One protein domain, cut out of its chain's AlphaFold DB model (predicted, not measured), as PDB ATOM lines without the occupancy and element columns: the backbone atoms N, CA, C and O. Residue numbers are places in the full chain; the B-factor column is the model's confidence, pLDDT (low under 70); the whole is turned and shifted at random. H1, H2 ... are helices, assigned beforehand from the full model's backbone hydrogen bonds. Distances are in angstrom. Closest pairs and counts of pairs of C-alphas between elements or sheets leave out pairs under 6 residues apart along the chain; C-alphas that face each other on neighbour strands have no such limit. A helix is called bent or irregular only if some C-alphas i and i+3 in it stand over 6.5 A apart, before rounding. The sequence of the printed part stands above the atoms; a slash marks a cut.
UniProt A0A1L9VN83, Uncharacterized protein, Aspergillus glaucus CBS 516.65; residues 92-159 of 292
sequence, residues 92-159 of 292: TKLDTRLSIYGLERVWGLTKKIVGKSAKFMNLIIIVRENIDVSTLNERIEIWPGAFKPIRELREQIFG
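What this domain is: This is residues 92 to 159 of the 292 residues of an uncharacterized protein of Aspergillus glaucus CBS 516.65 (UniProt A0A1L9VN83). H4 and H3 lie side by side at one end of an elongated model, running the same way, and H2 leaves this pair about perpendicular to H3 as an arm to the small helix H1 at the other end. A long loop, residues 129 to 144, folds back from the end of H3 to the start of H4. The 68 printed residues hold four named helices, H1, H2, H3 and H4 in chain order, and no named strand: all helix. The whole is loose, with a radius of gyration of the C-alphas of 14.7 A and spans of 40 by 26 by 18 A.

How they stand to each other: H4, residues 145 to 158, touches H3, residues 118 to 128, with residues 145 to 151 alone; their closest C-alphas, of Gly 145 and Lys 119, are 5.7 A apart. They run the same way at a shallow tilt of 19 degrees. H2, residues 104 to 116, is close to H3 but not clearly touching, at 89 degrees, about perpendicular; their closest C-alphas, of Val 114 and Phe 120, are 6.7 A apart. H1, residues 92 to 97, is only just apart from H2, the closest C-alphas being 8.2 A apart. H1 is also apart from H3 and H4, and H2 from H4. Every O i to N i+4 pair is within hydrogen-bond range in H3, against 8 of 10 in H4, 7 of 9 in H2 and 0 of 2 in H1, where 2 of 3 O i to N i+3 pairs are.

Where its parts are: H4 measures 20.9 A from first to last C-alpha and ends with C-alpha 158 at (229.320, 237.150, 200.638). H3 measures 15.1 A, H2 19.5 A and H1 10.3 A, beginning with C-alpha 92 at (241.601, 219.425, 211.135). H1 is irregular, with C-alphas 92 and 95 7.1 A apart; H2 and H4 are only just so, with 7.0 A between C-alphas 105 and 108 and between 146 and 149.

The domain as a whole: The C-alphas of Ile 100 and Arg 139, the two farthest apart, are 41.9 A apart. Residues 108 to 116, which belong to H2, stand free. The printed part has no cut; the link from H2 to H3 is tight, that from H1 to H2 short, and that from H3 to H4 long. Mean pLDDT of the printed part is 87.1, and residues 157 to 159 are under 70.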
ATOM      1  N   THR A  92     240.577 220.282 210.517       81.06
ATOM      2  CA  THR A  92     241.601 219.425 211.135       81.06
ATOM      3  C   THR A  92     241.047 218.153 211.781       81.06
ATOM      4  O   THR A  92     241.781 217.182 211.933       81.06
ATOM      5  N   LYS A  93     239.763 218.130 212.153       82.88
ATOM      6  CA  LYS A  93     239.091 216.966 212.747       82.88
ATOM      7  C   LYS A  93     238.275 216.160 211.738       82.88
ATOM      8  O   LYS A  93     237.803 215.081 212.092       82.88
ATOM      9  N   LEU A  94     238.127 216.623 210.494       80.88
ATOM     10  CA  LEU A  94     237.327 215.932 209.478       80.88
ATOM     11  C   LEU A  94     237.819 214.497 209.241       80.88
ATOM     12  O   LEU A  94     237.011 213.572 209.212       80.88
ATOM     13  N   ASP A  95     239.139 214.299 209.170       84.12
ATOM     14  CA  ASP A  95     239.728 212.974 208.950       84.12
ATOM     15  C   ASP A  95     239.373 211.979 210.074       84.12
ATOM     16  O   ASP A  95     239.165 210.797 209.809       84.12
ATOM     17  N   THR A  96     239.209 212.452 211.319       85.50
ATOM     18  CA  THR A  96     238.823 211.593 212.459       85.50
ATOM     19  C   THR A  96     237.363 211.143 212.418       85.50
ATOM     20  O   THR A  96     236.974 210.263 213.183       85.50
ATOM     21  N   ARG A  97     236.552 211.727 211.530       80.56
ATOM     22  CA  ARG A  97     235.112 211.460 211.423       80.56
ATOM     23  C   ARG A  97     234.695 210.812 210.116       80.56
ATOM     24  O   ARG A  97     233.521 210.516 209.949       80.56
ATOM     25  N   LEU A  98     235.626 210.558 209.202       82.19
ATOM     26  CA  LEU A  98     235.308 209.941 207.912       82.19
ATOM     27  C   LEU A  98     234.555 208.619 208.072       82.19
ATOM     28  O   LEU A  98     233.647 208.353 207.293       82.19
ATOM     29  N   SER A  99     234.888 207.842 209.108       81.88
ATOM     30  CA  SER A  99     234.225 206.578 209.436       81.88
ATOM     31  C   SER A  99     232.753 206.734 209.803       81.88
ATOM     32  O   SER A  99     231.953 205.862 209.485       81.88
ATOM     33  N   ILE A 100     232.375 207.851 210.429       76.81
ATOM     34  CA  ILE A 100     230.981 208.137 210.800       76.81
ATOM     35  C   ILE A 100     230.129 208.303 209.539       76.81
ATOM     36  O   ILE A 100     228.984 207.868 209.500       76.81
ATOM     37  N   TYR A 101     230.715 208.876 208.489       74.50
ATOM     38  CA  TYR A 101     230.050 209.108 207.211       74.50
ATOM     39  C   TYR A 101     230.259 207.966 206.198       74.50
ATOM     40  O   TYR A 101     229.846 208.094 205.048       74.50
ATOM     41  N   GLY A 102     230.934 206.871 206.579       79.94
ATOM     42  CA  GLY A 102     231.296 205.782 205.658       79.94
ATOM     43  C   GLY A 102     232.241 206.217 204.529       79.94
ATOM     44  O   GLY A 102     232.277 205.605 203.457       79.94
ATOM     45  N   LEU A 103     232.975 207.316 204.726       84.19
ATOM     46  CA  LEU A 103     233.839 207.928 203.719       84.19
ATOM     47  C   LEU A 103     235.280 207.424 203.786       84.19
ATOM     48  O   LEU A 103     236.052 207.690 202.869       84.19
ATOM     49  N   GLU A 104     235.674 206.688 204.821       90.94
ATOM     50  CA  GLU A 104     237.062 206.290 205.076       90.94
ATOM     51  C   GLU A 104     237.699 205.550 203.892       90.94
ATOM     52  O   GLU A 104     238.864 205.781 203.559       90.94
ATOM     53  N   ARG A 105     236.911 204.725 203.191       89.81
ATOM     54  CA  ARG A 105     237.372 203.936 202.038       89.81
ATOM     55  C   ARG A 105     237.506 204.762 200.763       89.81
ATOM     56  O   ARG A 105     238.382 204.494 199.943       89.81
ATOM     57  N   VAL A 106     236.644 205.761 200.582       89.38
ATOM     58  CA  VAL A 106     236.557 206.553 199.343       89.38
ATOM     59  C   VAL A 106     237.273 207.895 199.446       89.38
ATOM     60  O   VAL A 106     237.597 208.491 198.421       89.38
ATOM     61  N   TRP A 107     237.579 208.371 200.653       90.75
ATOM     62  CA  TRP A 107     238.150 209.696 200.884       90.75
ATOM     63  C   TRP A 107     239.527 209.860 200.246       90.75
ATOM     64  O   TRP A 107     239.784 210.849 199.562       90.75
ATOM     65  N   GLY A 108     240.408 208.868 200.409       91.69
ATOM     66  CA  GLY A 108     241.737 208.886 199.792       91.69
ATOM     67  C   GLY A 108     241.669 208.940 198.263       91.69
ATOM     68  O   GLY A 108     242.366 209.739 197.633       91.69
ATOM     69  N   LEU A 109     240.778 208.141 197.667       90.88
ATOM     70  CA  LEU A 109     240.531 208.156 196.226       90.88
ATOM     71  C   LEU A 109     239.951 209.502 195.776       90.88
ATOM     72  O   LEU A 109     240.429 210.074 194.802       90.88
ATOM     73  N   THR A 110     238.984 210.034 196.520       86.25
ATOM     74  CA  THR A 110     238.346 211.327 196.245       86.25
ATOM     75  C   THR A 110     239.375 212.449 196.260       86.25
ATOM     76  O   THR A 110     239.480 213.177 195.277       86.25
ATOM     77  N   LYS A 111     240.227 212.534 197.293       89.56
ATOM     78  CA  LYS A 111     241.339 213.501 197.351       89.56
ATOM     79  C   LYS A 111     242.261 213.382 196.138       89.56
ATOM     80  O   LYS A 111     242.656 214.394 195.567       89.56
ATOM     81  N   LYS A 112     242.572 212.156 195.706       91.88
ATOM     82  CA  LYS A 112     243.415 211.907 194.527       91.88
ATOM     83  C   LYS A 112     242.741 212.334 193.220       91.88
ATOM     84  O   LYS A 112     243.419 212.875 192.353       91.88
ATOM     85  N   ILE A 113     241.442 212.088 193.059       90.00
ATOM     86  CA  ILE A 113     240.673 212.506 191.876       90.00
ATOM     87  C   ILE A 113     240.575 214.030 191.836       90.00
ATOM     88  O   ILE A 113     240.924 214.649 190.833       90.00
ATOM     89  N   VAL A 114     240.165 214.636 192.949       88.38
ATOM     90  CA  VAL A 114     239.995 216.084 193.087       88.38
ATOM     91  C   VAL A 114     241.326 216.813 192.890       88.38
ATOM     92  O   VAL A 114     241.388 217.757 192.110       88.38
ATOM     93  N   GLY A 115     242.417 216.326 193.490       90.19
ATOM     94  CA  GLY A 115     243.755 216.910 193.337       90.19
ATOM     95  C   GLY A 115     244.342 216.801 191.924       90.19
ATOM     96  O   GLY A 115     245.260 217.542 191.589       90.19
ATOM     97  N   LYS A 116     243.814 215.911 191.073       93.44
ATOM     98  CA  LYS A 116     244.181 215.824 189.648       93.44
ATOM     99  C   LYS A 116     243.352 216.745 188.753       93.44
ATOM    100  O   LYS A 116     243.693 216.925 187.586       93.44
ATOM    101  N   SER A 117     242.252 217.300 189.256       94.75
ATOM    102  CA  SER A 117     241.386 218.176 188.475       94.75
ATOM    103  C   SER A 117     241.981 219.579 188.406       94.75
ATOM    104  O   SER A 117     241.870 220.353 189.355       94.75
ATOM    105  N   ALA A 118     242.569 219.934 187.260       94.88
ATOM    106  CA  ALA A 118     243.092 221.282 187.018       94.88
ATOM    107  C   ALA A 118     242.023 222.364 187.260       94.88
ATOM    108  O   ALA A 118     242.278 223.354 187.934       94.88
ATOM    109  N   LYS A 119     240.782 222.117 186.817       93.69
ATOM    110  CA  LYS A 119     239.633 223.014 187.033       93.69
ATOM    111  C   LYS A 119     239.319 223.232 188.518       93.69
ATOM    112  O   LYS A 119     239.001 224.347 188.921       93.69
ATOM    113  N   PHE A 120     239.424 222.187 189.340       91.56
ATOM    114  CA  PHE A 120     239.227 222.321 190.783       91.56
ATOM    115  C   PHE A 120     240.396 223.058 191.444       91.56
ATOM    116  O   PHE A 120     240.177 223.935 192.272       91.56
ATOM    117  N   MET A 121     241.636 222.764 191.049       95.00
ATOM    118  CA  MET A 121     242.808 223.488 191.554       95.00
ATOM    119  C   MET A 121     242.748 224.981 191.204       95.00
ATOM    120  O   MET A 121     243.021 225.815 192.063       95.00
ATOM    121  N   ASN A 122     242.282 225.319 190.001       96.19
ATOM    122  CA  ASN A 122     241.998 226.692 189.589       96.19
ATOM    123  C   ASN A 122     240.967 227.364 190.506       96.19
ATOM    124  O   ASN A 122     241.197 228.481 190.962       96.19
ATOM    125  N   LEU A 123     239.870 226.676 190.859       93.31
ATOM    126  CA  LEU A 123     238.908 227.184 191.844       93.31
ATOM    127  C   LEU A 123     239.576 227.478 193.196       93.31
ATOM    128  O   LEU A 123     239.311 228.521 193.791       93.31
ATOM    129  N   ILE A 124     240.441 226.583 193.687       92.06
ATOM    130  CA  ILE A 124     241.162 226.791 194.951       92.06
ATOM    131  C   ILE A 124     242.075 228.020 194.869       92.06
ATOM    132  O   ILE A 124     242.080 228.815 195.807       92.06
ATOM    133  N   ILE A 125     242.799 228.205 193.759       94.44
ATOM    134  CA  ILE A 125     243.636 229.393 193.521       94.44
ATOM    135  C   ILE A 125     242.774 230.658 193.543       94.44
ATOM    136  O   ILE A 125     243.073 231.577 194.296       94.44
ATOM    137  N   ILE A 126     241.662 230.680 192.804       93.19
ATOM    138  CA  ILE A 126     240.734 231.822 192.760       93.19
ATOM    139  C   ILE A 126     240.229 232.185 194.157       93.19
ATOM    140  O   ILE A 126     240.227 233.354 194.533       93.19
ATOM    141  N   VAL A 127     239.818 231.186 194.946       89.00
ATOM    142  CA  VAL A 127     239.318 231.406 196.310       89.00
ATOM    143  C   VAL A 127     240.422 231.914 197.235       89.00
ATOM    144  O   VAL A 127     240.170 232.813 198.034       89.00
ATOM    145  N   ARG A 128     241.623 231.336 197.150       89.31
ATOM    146  CA  ARG A 128     242.756 231.661 198.023       89.31
ATOM    147  C   ARG A 128     243.313 233.054 197.746       89.31
ATOM    148  O   ARG A 128     243.538 233.807 198.686       89.31
ATOM    149  N   GLU A 129     243.495 233.381 196.474       92.44
ATOM    150  CA  GLU A 129     244.040 234.664 196.021       92.44
ATOM    151  C   GLU A 129     242.951 235.744 195.894       92.44
ATOM    152  O   GLU A 129     243.230 236.880 195.521       92.44
ATOM    153  N   ASN A 130     241.700 235.398 196.227       88.38
ATOM    154  CA  ASN A 130     240.530 236.267 196.154       88.38
ATOM    155  C   ASN A 130     240.380 236.965 194.789       88.38
ATOM    156  O   ASN A 130     240.121 238.167 194.709       88.38
ATOM    157  N   ILE A 131     240.562 236.192 193.718       90.31
ATOM    158  CA  ILE A 131     240.429 236.665 192.339       90.31
ATOM    159  C   ILE A 131     238.942 236.849 192.030       90.31
ATOM    160  O   ILE A 131     238.135 235.966 192.323       90.31
ATOM    161  N   ASP A 132     238.596 237.985 191.428       88.19
ATOM    162  CA  ASP A 132     237.241 238.284 190.968       88.19
ATOM    163  C   ASP A 132     236.874 237.373 189.791       88.19
ATOM    164  O   ASP A 132     237.468 237.446 188.708       88.19
ATOM    165  N   VAL A 133     235.885 236.508 190.007       89.44
ATOM    166  CA  VAL A 133     235.487 235.501 189.023       89.44
ATOM    167  C   VAL A 133     234.827 236.114 187.781       89.44
ATOM    168  O   VAL A 133     234.828 235.478 186.725       89.44
ATOM    169  N   SER A 134     234.295 237.340 187.873       84.31
ATOM    170  CA  SER A 134     233.655 238.040 186.749       84.31
ATOM    171  C   SER A 134     234.648 238.405 185.645       84.31
ATOM    172  O   SER A 134     234.278 238.515 184.477       84.31
ATOM    173  N   THR A 135     235.928 238.533 186.001       88.75
ATOM    174  CA  THR A 135     237.020 238.815 185.058       88.75
ATOM    175  C   THR A 135     237.490 237.573 184.302       88.75
ATOM    176  O   THR A 135     238.246 237.678 183.332       88.75
ATOM    177  N   LEU A 136     237.055 236.386 184.732       92.06
ATOM    178  CA  LEU A 136     237.517 235.125 184.181       92.06
ATOM    179  C   LEU A 136     236.655 234.698 182.988       92.06
ATOM    180  O   LEU A 136     235.445 234.911 182.959       92.06
ATOM    181  N   ASN A 137     237.280 234.049 182.007       92.12
ATOM    182  CA  ASN A 137     236.610 233.373 180.894       92.12
ATOM    183  C   ASN A 137     237.416 232.135 180.463       92.12
ATOM    184  O   ASN A 137     238.541 231.937 180.922       92.12
ATOM    185  N   GLU A 138     236.859 231.317 179.566       91.00
ATOM    186  CA  GLU A 138     237.462 230.050 179.115       91.00
ATOM    187  C   GLU A 138     238.855 230.182 178.489       91.00
ATOM    188  O   GLU A 138     239.590 229.199 178.430       91.00
ATOM    189  N   ARG A 139     239.237 231.378 178.025       93.56
ATOM    190  CA  ARG A 139     240.549 231.628 177.408       93.56
ATOM    191  C   ARG A 139     241.654 231.848 178.438       93.56
ATOM    192  O   ARG A 139     242.824 231.873 178.069       93.56
ATOM    193  N   ILE A 140     241.300 232.043 179.708       94.19
ATOM    194  CA  ILE A 140     242.254 232.286 180.789       94.19
ATOM    195  C   ILE A 140     242.678 230.947 181.400       94.19
ATOM    196  O   ILE A 140     241.840 230.118 181.742       94.19
ATOM    197  N   GLU A 141     243.984 230.753 181.594       96.31
ATOM    198  CA  GLU A 141     244.560 229.504 182.118       96.31
ATOM    199  C   GLU A 141     243.978 229.093 183.483       96.31
ATOM    200  O   GLU A 141     243.708 227.917 183.732       96.31
ATOM    201  N   ILE A 142     243.698 230.075 184.346       96.12
ATOM    202  CA  ILE A 142     243.106 229.862 185.674       96.12
ATOM    203  C   ILE A 142     241.578 229.697 185.651       96.12
ATOM    204  O   ILE A 142     240.938 229.768 186.696       96.12
ATOM    205  N   TRP A 143     240.950 229.479 184.492       94.94
ATOM    206  CA  TRP A 143     239.507 229.262 184.402       94.94
ATOM    207  C   TRP A 143     239.064 228.020 185.201       94.94
ATOM    208  O   TRP A 143     239.577 226.919 184.965       94.94
ATOM    209  N   PRO A 144     238.086 228.130 186.122       93.44
ATOM    210  CA  PRO A 144     237.675 227.008 186.968       93.44
ATOM    211  C   PRO A 144     236.641 226.092 186.288       93.44
ATOM    212  O   PRO A 144     236.169 225.123 186.884       93.44
ATOM    213  N   GLY A 145     236.261 226.362 185.035       91.94
ATOM    214  CA  GLY A 145     235.301 225.542 184.297       91.94
ATOM    215  C   GLY A 145     233.927 225.504 184.958       91.94
ATOM    216  O   GLY A 145     233.377 226.535 185.337       91.94
ATOM    217  N   ALA A 146     233.396 224.292 185.138       85.31
ATOM    218  CA  ALA A 146     232.077 224.055 185.729       85.31
ATOM    219  C   ALA A 146     231.937 224.569 187.176       85.31
ATOM    220  O   ALA A 146     230.826 224.663 187.683       85.31
ATOM    221  N   PHE A 147     233.041 224.917 187.842       85.81
ATOM    222  CA  PHE A 147     233.007 225.481 189.189       85.81
ATOM    223  C   PHE A 147     232.819 227.006 189.223       85.81
ATOM    224  O   PHE A 147     232.610 227.556 190.305       85.81
ATOM    225  N   LYS A 148     232.873 227.707 188.080       86.81
ATOM    226  CA  LYS A 148     232.660 229.161 188.041       86.81
ATOM    227  C   LYS A 148     231.308 229.592 188.629       86.81
ATOM    228  O   LYS A 148     231.344 230.458 189.502       86.81
ATOM    229  N   PRO A 149     230.159 228.992 188.255       81.12
ATOM    230  CA  PRO A 149     228.861 229.426 188.778       81.12
ATOM    231  C   PRO A 149     228.779 229.334 190.308       81.12
ATOM    232  O   PRO A 149     228.219 230.204 190.964       81.12
ATOM    233  N   ILE A 150     229.420 228.320 190.900       80.38
ATOM    234  CA  ILE A 150     229.490 228.148 192.360       80.38
ATOM    235  C   ILE A 150     230.281 229.294 193.006       80.38
ATOM    236  O   ILE A 150     229.908 229.796 194.068       80.38
ATOM    237  N   ARG A 151     231.381 229.727 192.380       86.12
ATOM    238  CA  ARG A 151     232.160 230.868 192.868       86.12
ATOM    239  C   ARG A 151     231.407 232.187 192.691       86.12
ATOM    240  O   ARG A 151     231.412 232.975 193.629       86.12
ATOM    241  N   GLU A 152     230.746 232.398 191.555       82.44
ATOM    242  CA  GLU A 152     229.898 233.575 191.305       82.44
ATOM    243  C   GLU A 152     228.803 233.702 192.356       82.44
ATOM    244  O   GLU A 152     228.644 234.757 192.968       82.44
ATOM    245  N   LEU A 153     228.112 232.596 192.631       77.75
ATOM    246  CA  LEU A 153     227.113 232.523 193.686       77.75
ATOM    247  C   LEU A 153     227.697 232.928 195.039       77.75
ATOM    248  O   LEU A 153     227.144 233.760 195.754       77.75
ATOM    249  N   ARG A 154     228.850 232.351 195.386       78.38
ATOM    250  CA  ARG A 154     229.535 232.660 196.636       78.38
ATOM    251  C   ARG A 154     229.883 234.148 196.722       78.38
ATOM    252  O   ARG A 154     229.647 234.768 197.753       78.38
ATOM    253  N   GLU A 155     230.427 234.740 195.668       82.31
ATOM    254  CA  GLU A 155     230.755 236.170 195.640       82.31
ATOM    255  C   GLU A 155     229.520 237.058 195.821       82.31
ATOM    256  O   GLU A 155     229.578 238.024 196.586       82.31
ATOM    257  N   GLN A 156     228.387 236.685 195.218       73.31
ATOM    258  CA  GLN A 156     227.108 237.374 195.408       73.31
ATOM    259  C   GLN A 156     226.629 237.301 196.863       73.31
ATOM    260  O   GLN A 156     226.347 238.342 197.457       73.31
ATOM    261  N   ILE A 157     226.616 236.105 197.462       66.75
ATOM    262  CA  ILE A 157     226.163 235.889 198.847       66.75
ATOM    263  C   ILE A 157     227.052 236.639 199.848       66.75
ATOM    264  O   ILE A 157     226.559 237.306 200.757       66.75
ATOM    265  N   PHE A 158     228.374 236.546 199.696       67.94
ATOM    266  CA  PHE A 158     229.320 237.150 200.638       67.94
ATOM    267  C   PHE A 158     229.621 238.630 200.341       67.94
ATOM    268  O   PHE A 158     230.335 239.272 201.114       67.94
ATOM    269  N   GLY A 159     229.095 239.188 199.243       67.00
ATOM    270  CA  GLY A 159     229.375 240.560 198.811       67.00
ATOM    271  C   GLY A 159     230.852 240.802 198.482       67.00
ATOM    272  O   GLY A 159     231.355 241.912 198.656       67.00
TER     273      GLY A 159